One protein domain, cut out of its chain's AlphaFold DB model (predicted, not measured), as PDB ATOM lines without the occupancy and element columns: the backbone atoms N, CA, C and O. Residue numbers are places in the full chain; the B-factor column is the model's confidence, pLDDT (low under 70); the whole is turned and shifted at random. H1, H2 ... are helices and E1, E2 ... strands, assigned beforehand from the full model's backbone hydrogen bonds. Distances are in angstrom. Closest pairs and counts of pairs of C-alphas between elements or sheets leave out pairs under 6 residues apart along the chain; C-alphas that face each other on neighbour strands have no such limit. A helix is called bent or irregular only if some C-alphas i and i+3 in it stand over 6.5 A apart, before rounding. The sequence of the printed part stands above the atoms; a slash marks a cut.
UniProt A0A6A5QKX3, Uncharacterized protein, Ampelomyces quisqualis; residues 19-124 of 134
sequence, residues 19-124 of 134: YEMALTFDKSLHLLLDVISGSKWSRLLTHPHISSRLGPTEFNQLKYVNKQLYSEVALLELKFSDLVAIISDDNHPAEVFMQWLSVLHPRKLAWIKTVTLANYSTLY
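Overview. This is residues 19 to 124 of the 134 residues of an uncharacterized protein of Ampelomyces quisqualis (UniProt A0A6A5QKX3). A small, twisted sheet of four short strands has H5 over one face, and on the side away from H5 a long loop, residues 46 to 60, swings out and back. The short helices H1, H2, H3 and H4 gather beyond one end of the strands, where E1 and E3 begin, while H7 follows E4 at the other end. The 106 printed residues hold seven named helices and four named strands, in the order H1 E1 E2 H2 H3 H4 E3 H5 H6 E4 H7, and the class is mixed, helices and strands. The sheet runs E2 E1 E3 E4 and is mixed: E2 and E1 are antiparallel, the other neighbours parallel. The whole is compact, with a radius of gyration of the C-alphas of 13.6 A and spans of 38 by 35 by 27 A.

Arrangement. H1, residues 19 to 23, and H4, residues 77 to 80, only just touch, with 3 pairs of C-alphas within 8 A; the closest are those of Leu 23 and Glu 77, 5.6 A apart. E1, residues 29 to 32, and E2, residues 43 to 45, form a hairpin, antiparallel at 143 degrees, with N 45 and O 30 within hydrogen-bond range at 2.8 A. H2, residues 61 to 64, touches H3, residues 67 to 73, the closest C-alphas being those of Lys 63 and Tyr 70, 4.0 A apart. H1 and H2 are near each other, and neither H2 nor H3 is on the sheet. H4 only grazes the sheet, with its residues 77 to 80. E3, residues 83 to 87, is parallel to E1 at 25 degrees, with N 31 and O 84 within hydrogen-bond range at 2.8 A. E3 is also parallel to E4, residues 115 to 119, at 26 degrees, with N 116 and O 83 at 2.8 A. H5, residues 93 to 102, is on the sheet at a height of 9.9 A, slantwise to the strands, at 49 degrees to E3 on the local plane. It lies over E3 and E4, but only just, with 3 of its C-alphas falling on each; the closest C-alphas of H5 and E3 are those of Pro 93 and Ile 87, 5.8 A apart. H6, residues 106 to 109, is close to H5 but not clearly touching, the closest C-alphas being those of Leu 101 and Leu 109, 7.1 A apart. E3, H5, H6 and E4 make a strand-helix-strand unit, two parallel neighbour strands with helices between them in the chain, and its crossover is right-handed. H7, residues 120 to 124, only grazes the sheet, with its residues 120 to 123. In H1, H3 and H5 every O i to N i+4 pair is within hydrogen-bond range; H2, H4 and H6 are too short for such a pair, and H7 has 0 of 1, with 1 of 2 O i to N i+3 pairs within range.

Along the chain. H1 begins at C-alpha 19, (201.819, 168.139, 167.253). E1 is 9.6 A from first to last C-alpha, H3 10.0 A and E3 12.4 A. H5, the longest helix, is 14.4 A long from C-alpha 93 at (177.293, 179.584, 180.373) to C-alpha 102. E4 is 13.0 A long. H7 is irregular, with C-alphas 121 and 124 7.1 A apart, and ends at C-alpha 124, (177.261, 185.210, 164.631).

Size, cuts and confidence. The two C-alphas farthest apart are those of Gln 68 and Asp 90, at 38.4 A. The printed part has no cut. The link from E2 to H2, 15 residues, is long; the link from E1 to E2, 10 residues, is short. The mean pLDDT of the printed part is 77.4, and it is under 70 in residues 25 to 27, 34 to 43, 46 to 57 and 123 to 124.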
ATOM      1  N   TYR A  19     203.125 167.997 166.606       92.12
ATOM      2  CA  TYR A  19     201.819 168.139 167.253       92.12
ATOM      3  C   TYR A  19     201.489 169.593 167.539       92.12
ATOM      4  O   TYR A  19     200.375 170.014 167.265       92.12
ATOM      5  N   GLU A  20     202.442 170.364 168.052       90.25
ATOM      6  CA  GLU A  20     202.263 171.795 168.267       90.25
ATOM      7  C   GLU A  20     201.932 172.496 166.950       90.25
ATOM      8  O   GLU A  20     200.926 173.187 166.880       90.25
ATOM      9  N   MET A  21     202.673 172.239 165.872       87.31
ATOM     10  CA  MET A  21     202.381 172.832 164.563       87.31
ATOM     11  C   MET A  21     201.023 172.393 163.994       87.31
ATOM     12  O   MET A  21     200.311 173.209 163.421       87.31
ATOM     13  N   ALA A  22     200.649 171.122 164.147       87.19
ATOM     14  CA  ALA A  22     199.398 170.580 163.609       87.19
ATOM     15  C   ALA A  22     198.158 170.968 164.433       87.19
ATOM     16  O   ALA A  22     197.049 170.978 163.903       87.19
ATOM     17  N   LEU A  23     198.338 171.238 165.728       86.62
ATOM     18  CA  LEU A  23     197.273 171.566 166.680       86.62
ATOM     19  C   LEU A  23     197.274 173.045 167.088       86.62
ATOM     20  O   LEU A  23     196.444 173.450 167.900       86.62
ATOM     21  N   THR A  24     198.181 173.852 166.544       82.56
ATOM     22  CA  THR A  24     198.083 175.309 166.614       82.56
ATOM     23  C   THR A  24     197.127 175.758 165.525       82.56
ATOM     24  O   THR A  24     197.296 175.435 164.350       82.56
ATOM     25  N   PHE A  25     196.094 176.490 165.922       69.69
ATOM     26  CA  PHE A  25     195.159 177.114 165.007       69.69
ATOM     27  C   PHE A  25     195.295 178.623 165.164       69.69
ATOM     28  O   PHE A  25     195.225 179.131 166.279       69.69
ATOM     29  N   ASP A  26     195.459 179.350 164.058       68.06
ATOM     30  CA  ASP A  26     195.603 180.817 164.080       68.06
ATOM     31  C   ASP A  26     194.333 181.548 164.570       68.06
ATOM     32  O   ASP A  26     194.305 182.775 164.668       68.06
ATOM     33  N   LYS A  27     193.252 180.815 164.857       67.56
ATOM     34  CA  LYS A  27     191.988 181.341 165.380       67.56
ATOM     35  C   LYS A  27     191.592 180.588 166.648       67.56
ATOM     36  O   LYS A  27     192.150 179.545 166.975       67.56
ATOM     37  N   SER A  28     190.590 181.097 167.355       70.50
ATOM     38  CA  SER A  28     190.069 180.436 168.552       70.50
ATOM     39  C   SER A  28     189.394 179.103 168.210       70.50
ATOM     40  O   SER A  28     188.631 179.009 167.246       70.50
ATOM     41  N   LEU A  29     189.654 178.070 169.016       78.50
ATOM     42  CA  LEU A  29     188.946 176.798 168.937       78.50
ATOM     43  C   LEU A  29     187.610 176.901 169.649       78.50
ATOM     44  O   LEU A  29     187.491 177.476 170.729       78.50
ATOM     45  N   HIS A  30     186.599 176.273 169.073       75.69
ATOM     46  CA  HIS A  30     185.264 176.295 169.627       75.69
ATOM     47  C   HIS A  30     184.988 174.996 170.372       75.69
ATOM     48  O   HIS A  30     184.998 173.907 169.804       75.69
ATOM     49  N   LEU A  31     184.736 175.117 171.666       78.38
ATOM     50  CA  LEU A  31     184.338 174.026 172.532       78.38
ATOM     51  C   LEU A  31     182.814 173.965 172.544       78.38
ATOM     52  O   LEU A  31     182.165 174.847 173.098       78.38
ATOM     53  N   LEU A  32     182.241 172.924 171.946       74.19
ATOM     54  CA  LEU A  32     180.814 172.672 172.074       74.19
ATOM     55  C   LEU A  32     180.562 171.890 173.360       74.19
ATOM     56  O   LEU A  32     181.011 170.744 173.493       74.19
ATOM     57  N   LEU A  33     179.849 172.516 174.292       72.12
ATOM     58  CA  LEU A  33     179.371 171.865 175.503       72.12
ATOM     59  C   LEU A  33     177.902 171.506 175.290       72.12
ATOM     60  O   LEU A  33     177.017 172.347 175.433       72.12
ATOM     61  N   ASP A  34     177.654 170.258 174.892       63.12
ATOM     62  CA  ASP A  34     176.296 169.730 174.822       63.12
ATOM     63  C   ASP A  34     175.875 169.223 176.206       63.12
ATOM     64  O   ASP A  34     176.375 168.214 176.699       63.12
ATOM     65  N   VAL A  35     174.969 169.959 176.845       56.03
ATOM     66  CA  VAL A  35     174.366 169.588 178.135       56.03
ATOM     67  C   VAL A  35     173.148 168.682 177.925       56.03
ATOM     68  O   VAL A  35     172.743 167.955 178.831       56.03
ATOM     69  N   ILE A  36     172.565 168.694 176.722       48.84
ATOM     70  CA  ILE A  36     171.199 168.226 176.457       48.84
ATOM     71  C   ILE A  36     171.127 166.695 176.407       48.84
ATOM     72  O   ILE A  36     170.087 166.109 176.699       48.84
ATOM     73  N   SER A  37     172.226 166.011 176.097       48.91
ATOM     74  CA  SER A  37     172.216 164.562 175.869       48.91
ATOM     75  C   SER A  37     172.594 163.705 177.087       48.91
ATOM     76  O   SER A  37     172.671 162.483 176.964       48.91
ATOM     77  N   GLY A  38     172.881 164.297 178.258       47.72
ATOM     78  CA  GLY A  38     173.445 163.555 179.405       47.72
ATOM     79  C   GLY A  38     174.794 162.880 179.089       47.72
ATOM     80  O   GLY A  38     175.336 162.115 179.889       47.72
ATOM     81  N   SER A  39     175.342 163.163 177.906       49.00
ATOM     82  CA  SER A  39     176.578 162.611 177.395       49.00
ATOM     83  C   SER A  39     177.715 163.489 177.896       49.00
ATOM     84  O   SER A  39     177.775 164.675 177.600       49.00
ATOM     85  N   LYS A  40     178.659 162.904 178.639       55.78
ATOM     86  CA  LYS A  40     179.855 163.583 179.183       55.78
ATOM     87  C   LYS A  40     180.848 164.075 178.109       55.78
ATOM     88  O   LYS A  40     182.014 164.318 178.413       55.78
ATOM     89  N   TRP A  41     180.441 164.149 176.846       54.75
ATOM     90  CA  TRP A  41     181.341 164.298 175.712       54.75
ATOM     91  C   TRP A  41     181.357 165.746 175.231       54.75
ATOM     92  O   TRP A  41     180.515 166.173 174.451       54.75
ATOM     93  N   SER A  42     182.362 166.498 175.670       66.06
ATOM     94  CA  SER A  42     182.708 167.782 175.063       66.06
ATOM     95  C   SER A  42     183.493 167.564 173.769       66.06
ATOM     96  O   SER A  42     184.444 166.775 173.767       66.06
ATOM     97  N   ARG A  43     183.165 168.286 172.693       68.94
ATOM     98  CA  ARG A  43     183.925 168.233 171.430       68.94
ATOM     99  C   ARG A  43     184.596 169.575 171.150       68.94
ATOM    100  O   ARG A  43     183.955 170.620 171.231       68.94
ATOM    101  N   LEU A  44     185.883 169.527 170.801       72.00
ATOM    102  CA  LEU A  44     186.649 170.680 170.319       72.00
ATOM    103  C   LEU A  44     186.578 170.733 168.794       72.00
ATOM    104  O   LEU A  44     186.916 169.764 168.110       72.00
ATOM    105  N   LEU A  45     186.131 171.865 168.273       72.12
ATOM    106  CA  LEU A  45     185.781 172.074 166.875       72.12
ATOM    107  C   LEU A  45     186.578 173.256 166.310       72.12
ATOM    108  O   LEU A  45     186.822 174.240 167.008       72.12
ATOM    109  N   THR A  46     186.957 173.177 165.034       59.34
ATOM    110  CA  THR A  46     187.725 174.224 164.330       59.34
ATOM    111  C   THR A  46     186.938 175.499 164.083       59.34
ATOM    112  O   THR A  46     187.516 176.576 164.080       59.34
ATOM    113  N   HIS A  47     185.630 175.395 163.853       62.72
ATOM    114  CA  HIS A  47     184.722 176.532 163.746       62.72
ATOM    115  C   HIS A  47     183.279 176.015 163.678       62.72
ATOM    116  O   HIS A  47     182.995 175.126 162.872       62.72
ATOM    117  N   PRO A  48     182.318 176.590 164.415       54.94
ATOM    118  CA  PRO A  48     180.900 176.365 164.200       54.94
ATOM    119  C   PRO A  48     180.461 177.221 163.009       54.94
ATOM    120  O   PRO A  48     179.642 178.123 163.143       54.94
ATOM    121  N   HIS A  49     181.023 177.006 161.818       51.47
ATOM    122  CA  HIS A  49     180.223 177.357 160.655       51.47
ATOM    123  C   HIS A  49     179.089 176.335 160.636       51.47
ATOM    124  O   HIS A  49     179.267 175.185 160.245       51.47
ATOM    125  N   ILE A  50     177.914 176.785 161.073       49.94
ATOM    126  CA  ILE A  50     176.611 176.106 160.989       49.94
ATOM    127  C   ILE A  50     176.269 175.700 159.527       49.94
ATOM    128  O   ILE A  50     175.239 175.102 159.253       49.94
ATOM    129  N   SER A  51     177.143 175.976 158.552       42.81
ATOM    130  CA  SER A  51     176.873 175.928 157.118       42.81
ATOM    131  C   SER A  51     177.632 174.858 156.326       42.81
ATOM    132  O   SER A  51     177.644 174.930 155.099       42.81
ATOM    133  N   SER A  52     178.233 173.846 156.956       46.91
ATOM    134  CA  SER A  52     178.586 172.626 156.217       46.91
ATOM    135  C   SER A  52     177.472 171.598 156.423       46.91
ATOM    136  O   SER A  52     177.145 171.248 157.556       46.91
ATOM    137  N   ARG A  53     176.887 171.080 155.334       48.47
ATOM    138  CA  ARG A  53     175.897 169.979 155.363       48.47
ATOM    139  C   ARG A  53     176.403 168.716 156.094       48.47
ATOM    140  O   ARG A  53     175.636 167.782 156.284       48.47
ATOM    141  N   LEU A  54     177.684 168.686 156.468       51.25
ATOM    142  CA  LEU A  54     178.398 167.574 157.090       51.25
ATOM    143  C   LEU A  54     178.522 167.717 158.619       51.25
ATOM    144  O   LEU A  54     179.002 166.796 159.275       51.25
ATOM    145  N   GLY A  55     178.074 168.839 159.193       57.09
ATOM    146  CA  GLY A  55     178.160 169.101 160.629       57.09
ATOM    147  C   GLY A  55     179.561 169.522 161.098       57.09
ATOM    148  O   GLY A  55     180.472 169.712 160.286       57.09
ATOM    149  N   PRO A  56     179.734 169.735 162.413       61.75
ATOM    150  CA  PRO A  56     181.008 170.144 162.985       61.75
ATOM    151  C   PRO A  56     182.046 169.012 162.943       61.75
ATOM    152  O   PRO A  56     181.811 167.910 163.449       61.75
ATOM    153  N   THR A  57     183.220 169.300 162.383       67.69
ATOM    154  CA  THR A  57     184.380 168.401 162.379       67.69
ATOM    155  C   THR A  57     185.244 168.633 163.614       67.69
ATOM    156  O   THR A  57     185.528 169.765 164.006       67.69
ATOM    157  N   GLU A  58     185.655 167.539 164.256       76.62
ATOM    158  CA  GLU A  58     186.605 167.614 165.365       76.62
ATOM    159  C   GLU A  58     187.944 168.158 164.865       76.62
ATOM    160  O   GLU A  58     188.413 167.761 163.800       76.62
ATOM    161  N   PHE A  59     188.568 169.062 165.614       82.00
ATOM    162  CA  PHE A  59     189.800 169.701 165.151       82.00
ATOM    163  C   PHE A  59     190.964 168.717 165.015       82.00
ATOM    164  O   PHE A  59     191.646 168.669 163.993       82.00
ATOM    165  N   ASN A  60     191.169 167.889 166.031       85.00
ATOM    166  CA  ASN A  60     192.320 167.007 166.087       85.00
ATOM    167  C   ASN A  60     192.053 165.680 165.387       85.00
ATOM    168  O   ASN A  60     191.618 164.695 165.985       85.00
ATOM    169  N   GLN A  61     192.374 165.663 164.100       86.50
ATOM    170  CA  GLN A  61     192.288 164.472 163.266       86.50
ATOM    171  C   GLN A  61     193.377 163.432 163.597       86.50
ATOM    172  O   GLN A  61     193.194 162.249 163.309       86.50
ATOM    173  N   LEU A  62     194.479 163.818 164.263       86.56
ATOM    174  CA  LEU A  62     195.574 162.897 164.620       86.56
ATOM    175  C   LEU A  62     195.121 161.797 165.590       86.56
ATOM    176  O   LEU A  62     195.646 160.684 165.550       86.56
ATOM    177  N   LYS A  63     194.096 162.079 166.406       87.81
ATOM    178  CA  LYS A  63     193.447 161.108 167.302       87.81
ATOM    179  C   LYS A  63     192.962 159.852 166.582       87.81
ATOM    180  O   LYS A  63     192.951 158.774 167.168       87.81
ATOM    181  N   TYR A  64     192.553 159.989 165.326       87.38
ATOM    182  CA  TYR A  64     191.891 158.925 164.574       87.38
ATOM    183  C   TYR A  64     192.849 158.087 163.731       87.38
ATOM    184  O   TYR A  64     192.440 157.077 163.167       87.38
ATOM    185  N   VAL A  65     194.127 158.466 163.665       87.75
ATOM    186  CA  VAL A  65     195.126 157.747 162.869       87.75
ATOM    187  C   VAL A  65     195.512 156.428 163.544       87.75
ATOM    188  O   VAL A  65     195.509 155.382 162.900       87.75
ATOM    189  N   ASN A  66     195.843 156.448 164.842       90.00
ATOM    190  CA  ASN A  66     196.088 155.243 165.641       90.00
ATOM    191  C   ASN A  66     195.972 155.513 167.159       90.00
ATOM    192  O   ASN A  66     195.937 156.659 167.607       90.00
ATOM    193  N   LYS A  67     195.962 154.439 167.967       89.06
ATOM    194  CA  LYS A  67     195.806 154.511 169.435       89.06
ATOM    195  C   LYS A  67     196.969 155.200 170.159       89.06
ATOM    196  O   LYS A  67     196.737 155.834 171.185       89.06
ATOM    197  N   GLN A  68     198.200 155.078 169.654       90.12
ATOM    198  CA  GLN A  68     199.354 155.752 170.252       90.12
ATOM    199  C   GLN A  68     199.209 157.268 170.096       90.12
ATOM    200  O   GLN A  68     199.234 157.987 171.091       90.12
ATOM    201  N   LEU A  69     198.961 157.738 168.873       89.12
ATOM    202  CA  LEU A  69     198.723 159.147 168.578       89.12
ATOM    203  C   LEU A  69     197.543 159.681 169.377       89.12
ATOM    204  O   LEU A  69     197.687 160.725 169.996       89.12
ATOM    205  N   TYR A  70     196.435 158.940 169.481       90.50
ATOM    206  CA  TYR A  70     195.330 159.310 170.368       90.50
ATOM    207  C   TYR A  70     195.810 159.620 171.793       90.50
ATOM    208  O   TYR A  70     195.499 160.681 172.329       90.50
ATOM    209  N   SER A  71     196.592 158.724 172.404       89.50
ATOM    210  CA  SER A  71     197.091 158.922 173.771       89.50
ATOM    211  C   SER A  71     198.062 160.101 173.906       89.50
ATOM    212  O   SER A  71     198.049 160.778 174.932       89.50
ATOM    213  N   GLU A  72     198.863 160.372 172.869       89.94
ATOM    214  CA  GLU A  72     199.825 161.478 172.847       89.94
ATOM    215  C   GLU A  72     199.138 162.835 172.617       89.94
ATOM    216  O   GLU A  72     199.484 163.816 173.273       89.94
ATOM    217  N   VAL A  73     198.136 162.897 171.731       90.62
ATOM    218  CA  VAL A  73     197.554 164.161 171.249       90.62
ATOM    219  C   VAL A  73     196.220 164.535 171.887       90.62
ATOM    220  O   VAL A  73     195.764 165.668 171.724       90.62
ATOM    221  N   ALA A  74     195.571 163.628 172.620       86.56
ATOM    222  CA  ALA A  74     194.279 163.920 173.227       86.56
ATOM    223  C   ALA A  74     194.355 165.108 174.201       86.56
ATOM    224  O   ALA A  74     195.104 165.108 175.191       86.56
ATOM    225  N   LEU A  75     193.507 166.106 173.942       86.44
ATOM    226  CA  LEU A  75     193.386 167.342 174.717       86.44
ATOM    227  C   LEU A  75     194.613 168.264 174.624       86.44
ATOM    228  O   LEU A  75     194.675 169.236 175.374       86.44
ATOM    229  N   LEU A  76     195.600 167.984 173.759       89.75
ATOM    230  CA  LEU A  76     196.713 168.916 173.523       89.75
ATOM    231  C   LEU A  76     196.243 170.224 172.881       89.75
ATOM    232  O   LEU A  76     196.881 171.254 173.061       89.75
ATOM    233  N   GLU A  77     195.104 170.210 172.199       85.31
ATOM    234  CA  GLU A  77     194.512 171.397 171.587       85.31
ATOM    235  C   GLU A  77     194.185 172.462 172.645       85.31
ATOM    236  O   GLU A  77     194.338 173.651 172.390       85.31
ATOM    237  N   LEU A  78     193.843 172.038 173.873       86.94
ATOM    238  CA  LEU A  78     193.615 172.939 175.011       86.94
ATOM    239  C   LEU A  78     194.862 173.745 175.401       86.94
ATOM    240  O   LEU A  78     194.740 174.777 176.049       86.94
ATOM    241  N   LYS A  79     196.062 173.249 175.073       89.56
ATOM    242  CA  LYS A  79     197.344 173.877 175.421       89.56
ATOM    243  C   LYS A  79     197.769 174.937 174.414       89.56
ATOM    244  O   LYS A  79     198.454 175.895 174.784       89.56
ATOM    245  N   PHE A  80     197.410 174.728 173.154       85.12
ATOM    246  CA  PHE A  80     197.916 175.510 172.030       85.12
ATOM    247  C   PHE A  80     196.907 176.524 171.495       85.12
ATOM    248  O   PHE A  80     197.288 177.369 170.696       85.12
ATOM    249  N   SER A  81     195.644 176.463 171.921       82.25
ATOM    250  CA  SER A  81     194.582 177.318 171.390       82.25
ATOM    251  C   SER A  81     193.743 177.963 172.485       82.25
ATOM    252  O   SER A  81     193.501 177.369 173.539       82.25
ATOM    253  N   ASP A  82     193.234 179.156 172.189       84.38
ATOM    254  CA  ASP A  82     192.194 179.797 172.989       84.38
ATOM    255  C   ASP A  82     190.845 179.112 172.762       84.38
ATOM    256  O   ASP A  82     190.559 178.629 171.662       84.38
ATOM    257  N   LEU A  83     190.006 179.087 173.798       85.38
ATOM    258  CA  LEU A  83     188.723 178.392 173.765       85.38
ATOM    259  C   LEU A  83     187.554 179.370 173.689       85.38
ATOM    260  O   LEU A  83     187.470 180.329 174.452       85.38
ATOM    261  N   VAL A  84     186.590 179.065 172.829       85.25
ATOM    262  CA  VAL A  84     185.254 179.661 172.831       85.25
ATOM    263  C   VAL A  84     184.273 178.571 173.233       85.25
ATOM    264  O   VAL A  84     183.965 177.692 172.429       85.25
ATOM    265  N   ALA A  85     183.809 178.593 174.481       84.69
ATOM    266  CA  ALA A  85     182.815 177.644 174.966       84.69
ATOM    267  C   ALA A  85     181.424 178.075 174.499       84.69
ATOM    268  O   ALA A  85     180.941 179.143 174.874       84.69
ATOM    269  N   ILE A  86     180.809 177.240 173.667       79.44
ATOM    270  CA  ILE A  86     179.492 177.452 173.075       79.44
ATOM    271  C   ILE A  86     178.482 176.646 173.860       79.44
ATOM    272  O   ILE A  86     178.579 175.416 173.933       79.44
ATOM    273  N   ILE A  87     177.517 177.355 174.428       79.12
ATOM    274  CA  ILE A  87     176.532 176.786 175.340       79.12
ATOM    275  C   ILE A  87     175.136 177.143 174.825       79.12
ATOM    276  O   ILE A  87     174.930 178.212 174.239       79.12
ATOM    277  N   SER A  88     174.197 176.203 174.962       75.69
ATOM    278  CA  SER A  88     172.792 176.409 174.590       75.69
ATOM    279  C   SER A  88     172.207 177.604 175.337       75.69
ATOM    280  O   SER A  88     172.524 177.813 176.506       75.69
ATOM    281  N   ASP A  89     171.331 178.363 174.674       75.19
ATOM    282  CA  ASP A  89     170.735 179.580 175.243       75.19
ATOM    283  C   ASP A  89     169.947 179.311 176.544       75.19
ATOM    284  O   ASP A  89     169.819 180.204 177.378       75.19
ATOM    285  N   ASP A  90     169.485 178.074 176.752       78.06
ATOM    286  CA  ASP A  90     168.720 177.657 177.934       78.06
ATOM    287  C   ASP A  90     169.569 177.447 179.204       78.06
ATOM    288  O   ASP A  90     169.017 177.216 180.278       78.06
ATOM    289  N   ASN A  91     170.903 177.497 179.108       75.94
ATOM    290  CA  ASN A  91     171.805 177.199 180.222       75.94
ATOM    291  C   ASN A  91     172.678 178.399 180.605       75.94
ATOM    292  O   ASN A  91     173.117 179.162 179.746       75.94
ATOM    293  N   HIS A  92     173.016 178.526 181.895       83.25
ATOM    294  CA  HIS A  92     173.962 179.544 182.348       83.25
ATOM    295  C   HIS A  92     175.393 179.183 181.893       83.25
ATOM    296  O   HIS A  92     175.953 178.190 182.374       83.25
ATOM    297  N   PRO A  93     176.042 179.981 181.021       82.19
ATOM    298  CA  PRO A  93     177.293 179.584 180.373       82.19
ATOM    299  C   PRO A  93     178.421 179.267 181.357       82.19
ATOM    300  O   PRO A  93     179.173 178.307 181.196       82.19
ATOM    301  N   ALA A  94     178.524 180.057 182.425       85.25
ATOM    302  CA  ALA A  94     179.556 179.841 183.429       85.25
ATOM    303  C   ALA A  94     179.354 178.526 184.197       85.25
ATOM    304  O   ALA A  94     180.332 177.864 184.516       85.25
ATOM    305  N   GLU A  95     178.113 178.122 184.472       85.12
ATOM    306  CA  GLU A  95     177.839 176.926 185.276       85.12
ATOM    307  C   GLU A  95     178.203 175.659 184.504       85.12
ATOM    308  O   GLU A  95     178.968 174.826 184.988       85.12
ATOM    309  N   VAL A  96     177.743 175.573 183.256       82.56
ATOM    310  CA  VAL A  96     178.060 174.467 182.344       82.56
ATOM    311  C   VAL A  96     179.564 174.363 182.109       82.56
ATOM    312  O   VAL A  96     180.139 173.273 182.147       82.56
ATOM    313  N   PHE A  97     180.228 175.504 181.904       86.00
ATOM    314  CA  PHE A  97     181.674 175.528 181.739       86.00
ATOM    315  C   PHE A  97     182.403 175.048 183.002       86.00
ATOM    316  O   PHE A  97     183.296 174.208 182.911       86.00
ATOM    317  N   MET A  98     181.996 175.507 184.189       87.81
ATOM    318  CA  MET A  98     182.580 175.066 185.461       87.81
ATOM    319  C   MET A  98     182.337 173.575 185.726       87.81
ATOM    320  O   MET A  98     183.236 172.881 186.207       87.81
ATOM    321  N   GLN A  99     181.168 173.047 185.358       84.75
ATOM    322  CA  GLN A  99     180.882 171.616 185.435       84.75
ATOM    323  C   GLN A  99     181.824 170.814 184.529       84.75
ATOM    324  O   GLN A  99     182.376 169.800 184.959       84.75
ATOM    325  N   TRP A 100     182.076 171.283 183.307       85.44
ATOM    326  CA  TRP A 100     183.063 170.669 182.422       85.44
ATOM    327  C   TRP A 100     184.493 170.747 182.984       85.44
ATOM    328  O   TRP A 100     185.215 169.751 182.968       85.44
ATOM    329  N   LEU A 101     184.900 171.883 183.558       87.25
ATOM    330  CA  LEU A 101     186.211 171.995 184.207       87.25
ATOM    331  C   LEU A 101     186.375 170.996 185.361       87.25
ATOM    332  O   LEU A 101     187.460 170.444 185.537       87.25
ATOM    333  N   SER A 102     185.304 170.715 186.109       87.94
ATOM    334  CA  SER A 102     185.343 169.800 187.259       87.94
ATOM    335  C   SER A 102     185.706 168.354 186.896       87.94
ATOM    336  O   SER A 102     186.198 167.615 187.748       87.94
ATOM    337  N   VAL A 103     185.503 167.946 185.637       85.50
ATOM    338  CA  VAL A 103     185.823 166.586 185.170       85.50
ATOM    339  C   VAL A 103     187.209 166.481 184.529       85.50
ATOM    340  O   VAL A 103     187.652 165.379 184.198       85.50
ATOM    341  N   LEU A 104     187.919 167.600 184.347       85.19
ATOM    342  CA  LEU A 104     189.257 167.608 183.764       85.19
ATOM    343  C   LEU A 104     190.337 167.359 184.816       85.19
ATOM    344  O   LEU A 104     190.302 167.862 185.936       85.19
ATOM    345  N   HIS A 105     191.379 166.630 184.416       89.56
ATOM    346  CA  HIS A 105     192.548 166.432 185.264       89.56
ATOM    347  C   HIS A 105     193.261 167.780 185.536       89.56
ATOM    348  O   HIS A 105     193.485 168.530 184.581       89.56
ATOM    349  N   PRO A 106     193.742 168.066 186.765       90.69
ATOM    350  CA  PRO A 106     194.363 169.354 187.114       90.69
ATOM    351  C   PRO A 106     195.501 169.799 186.187       90.69
ATOM    352  O   PRO A 106     195.616 170.967 185.829       90.69
ATOM    353  N   ARG A 107     196.319 168.848 185.713       90.56
ATOM    354  CA  ARG A 107     197.380 169.133 184.725       90.56
ATOM    355  C   ARG A 107     196.851 169.667 183.389       90.56
ATOM    356  O   ARG A 107     197.549 170.439 182.750       90.56
ATOM    357  N   LYS A 108     195.661 169.235 182.960       88.50
ATOM    358  CA  LYS A 108     195.008 169.698 181.726       88.50
ATOM    359  C   LYS A 108     194.321 171.047 181.948       88.50
ATOM    360  O   LYS A 108     194.341 171.875 181.051       88.50
ATOM    361  N   LEU A 109     193.789 171.297 183.149       89.31
ATOM    362  CA  LEU A 109     193.248 172.608 183.524       89.31
ATOM    363  C   LEU A 109     194.304 173.711 183.405       89.31
ATOM    364  O   LEU A 109     194.029 174.759 182.835       89.31
ATOM    365  N   ALA A 110     195.534 173.436 183.848       92.06
ATOM    366  CA  ALA A 110     196.654 174.373 183.748       92.06
ATOM    367  C   ALA A 110     197.071 174.724 182.302       92.06
ATOM    368  O   ALA A 110     197.893 175.614 182.105       92.06
ATOM    369  N   TRP A 111     196.560 174.013 181.291       92.12
ATOM    370  CA  TRP A 111     196.824 174.322 179.883       92.12
ATOM    371  C   TRP A 111     195.903 175.403 179.330       92.12
ATOM    372  O   TRP A 111     196.285 176.084 178.383       92.12
ATOM    373  N   ILE A 112     194.724 175.568 179.928       89.88
ATOM    374  CA  ILE A 112     193.717 176.519 179.477       89.88
ATOM    375  C   ILE A 112     194.168 177.924 179.879       89.88
ATOM    376  O   ILE A 112     194.250 178.243 181.064       89.88
ATOM    377  N   LYS A 113     194.466 178.766 178.886       88.00
ATOM    378  CA  LYS A 113     194.948 180.140 179.105       88.00
ATOM    379  C   LYS A 113     193.831 181.170 179.045       88.00
ATOM    380  O   LYS A 113     193.796 182.100 179.844       88.00
ATOM    381  N   THR A 114     192.937 181.041 178.071       87.88
ATOM    382  CA  THR A 114     191.871 182.011 177.822       87.88
ATOM    383  C   THR A 114     190.620 181.292 177.346       87.88
ATOM    384  O   THR A 114     190.679 180.380 176.519       87.88
ATOM    385  N   VAL A 115     189.483 181.695 177.915       88.25
ATOM    386  CA  VAL A 115     188.169 181.133 177.613       88.25
ATOM    387  C   VAL A 115     187.193 182.276 177.407       88.25
ATOM    388  O   VAL A 115     187.009 183.109 178.292       88.25
ATOM    389  N   THR A 116     186.536 182.280 176.256       88.94
ATOM    390  CA  THR A 116     185.377 183.128 175.987       88.94
ATOM    391  C   THR A 116     184.122 182.283 176.136       88.94
ATOM    392  O   THR A 116     183.974 181.266 175.460       88.94
ATOM    393  N   LEU A 117     183.217 182.688 177.023       87.44
ATOM    394  CA  LEU A 117     181.903 182.064 177.142       87.44
ATOM    395  C   LEU A 117     180.949 182.740 176.160       87.44
ATOM    396  O   LEU A 117     180.827 183.965 176.164       87.44
ATOM    397  N   ALA A 118     180.293 181.948 175.319       82.31
ATOM    398  CA  ALA A 118     179.385 182.439 174.299       82.31
ATOM    399  C   ALA A 118     178.123 181.580 174.228       82.31
ATOM    400  O   ALA A 118     178.163 180.350 174.297       82.31
ATOM    401  N   ASN A 119     176.999 182.246 174.011       79.62
ATOM    402  CA  ASN A 119     175.747 181.585 173.685       79.62
ATOM    403  C   ASN A 119     175.669 181.311 172.182       79.62
ATOM    404  O   ASN A 119     176.262 182.050 171.384       79.62
ATOM    405  N   TYR A 120     174.876 180.321 171.767       73.62
ATOM    406  CA  TYR A 120     174.597 180.079 170.344       73.62
ATOM    407  C   TYR A 120     174.109 181.341 169.626       73.62
ATOM    408  O   TYR A 120     174.624 181.694 168.562       73.62
ATOM    409  N   SER A 121     173.199 182.085 170.257       72.62
ATOM    410  CA  SER A 121     172.696 183.375 169.777       72.62
ATOM    411  C   SER A 121     173.744 184.497 169.702       72.62
ATOM    412  O   SER A 121     173.441 185.587 169.229       72.62
ATOM    413  N   THR A 122     174.981 184.283 170.151       70.38
ATOM    414  CA  THR A 122     176.075 185.269 170.059       70.38
ATOM    415  C   THR A 122     177.184 184.851 169.101       70.38
ATOM    416  O   THR A 122     178.019 185.680 168.741       70.38
ATOM    417  N   LEU A 123     177.156 183.610 168.604       66.00
ATOM    418  CA  LEU A 123     178.172 183.087 167.688       66.00
ATOM    419  C   LEU A 123     178.328 183.925 166.424       66.00
ATOM    420  O   LEU A 123     179.449 184.212 166.018       66.00
ATOM    421  N   TYR A 124     177.223 184.381 165.837       61.06
ATOM    422  CA  TYR A 124     177.261 185.210 164.631       61.06
ATOM    423  C   TYR A 124     177.855 186.610 164.867       61.06
ATOM    424  O   TYR A 124     178.188 187.287 163.900       61.06
TER     425      TYR A 124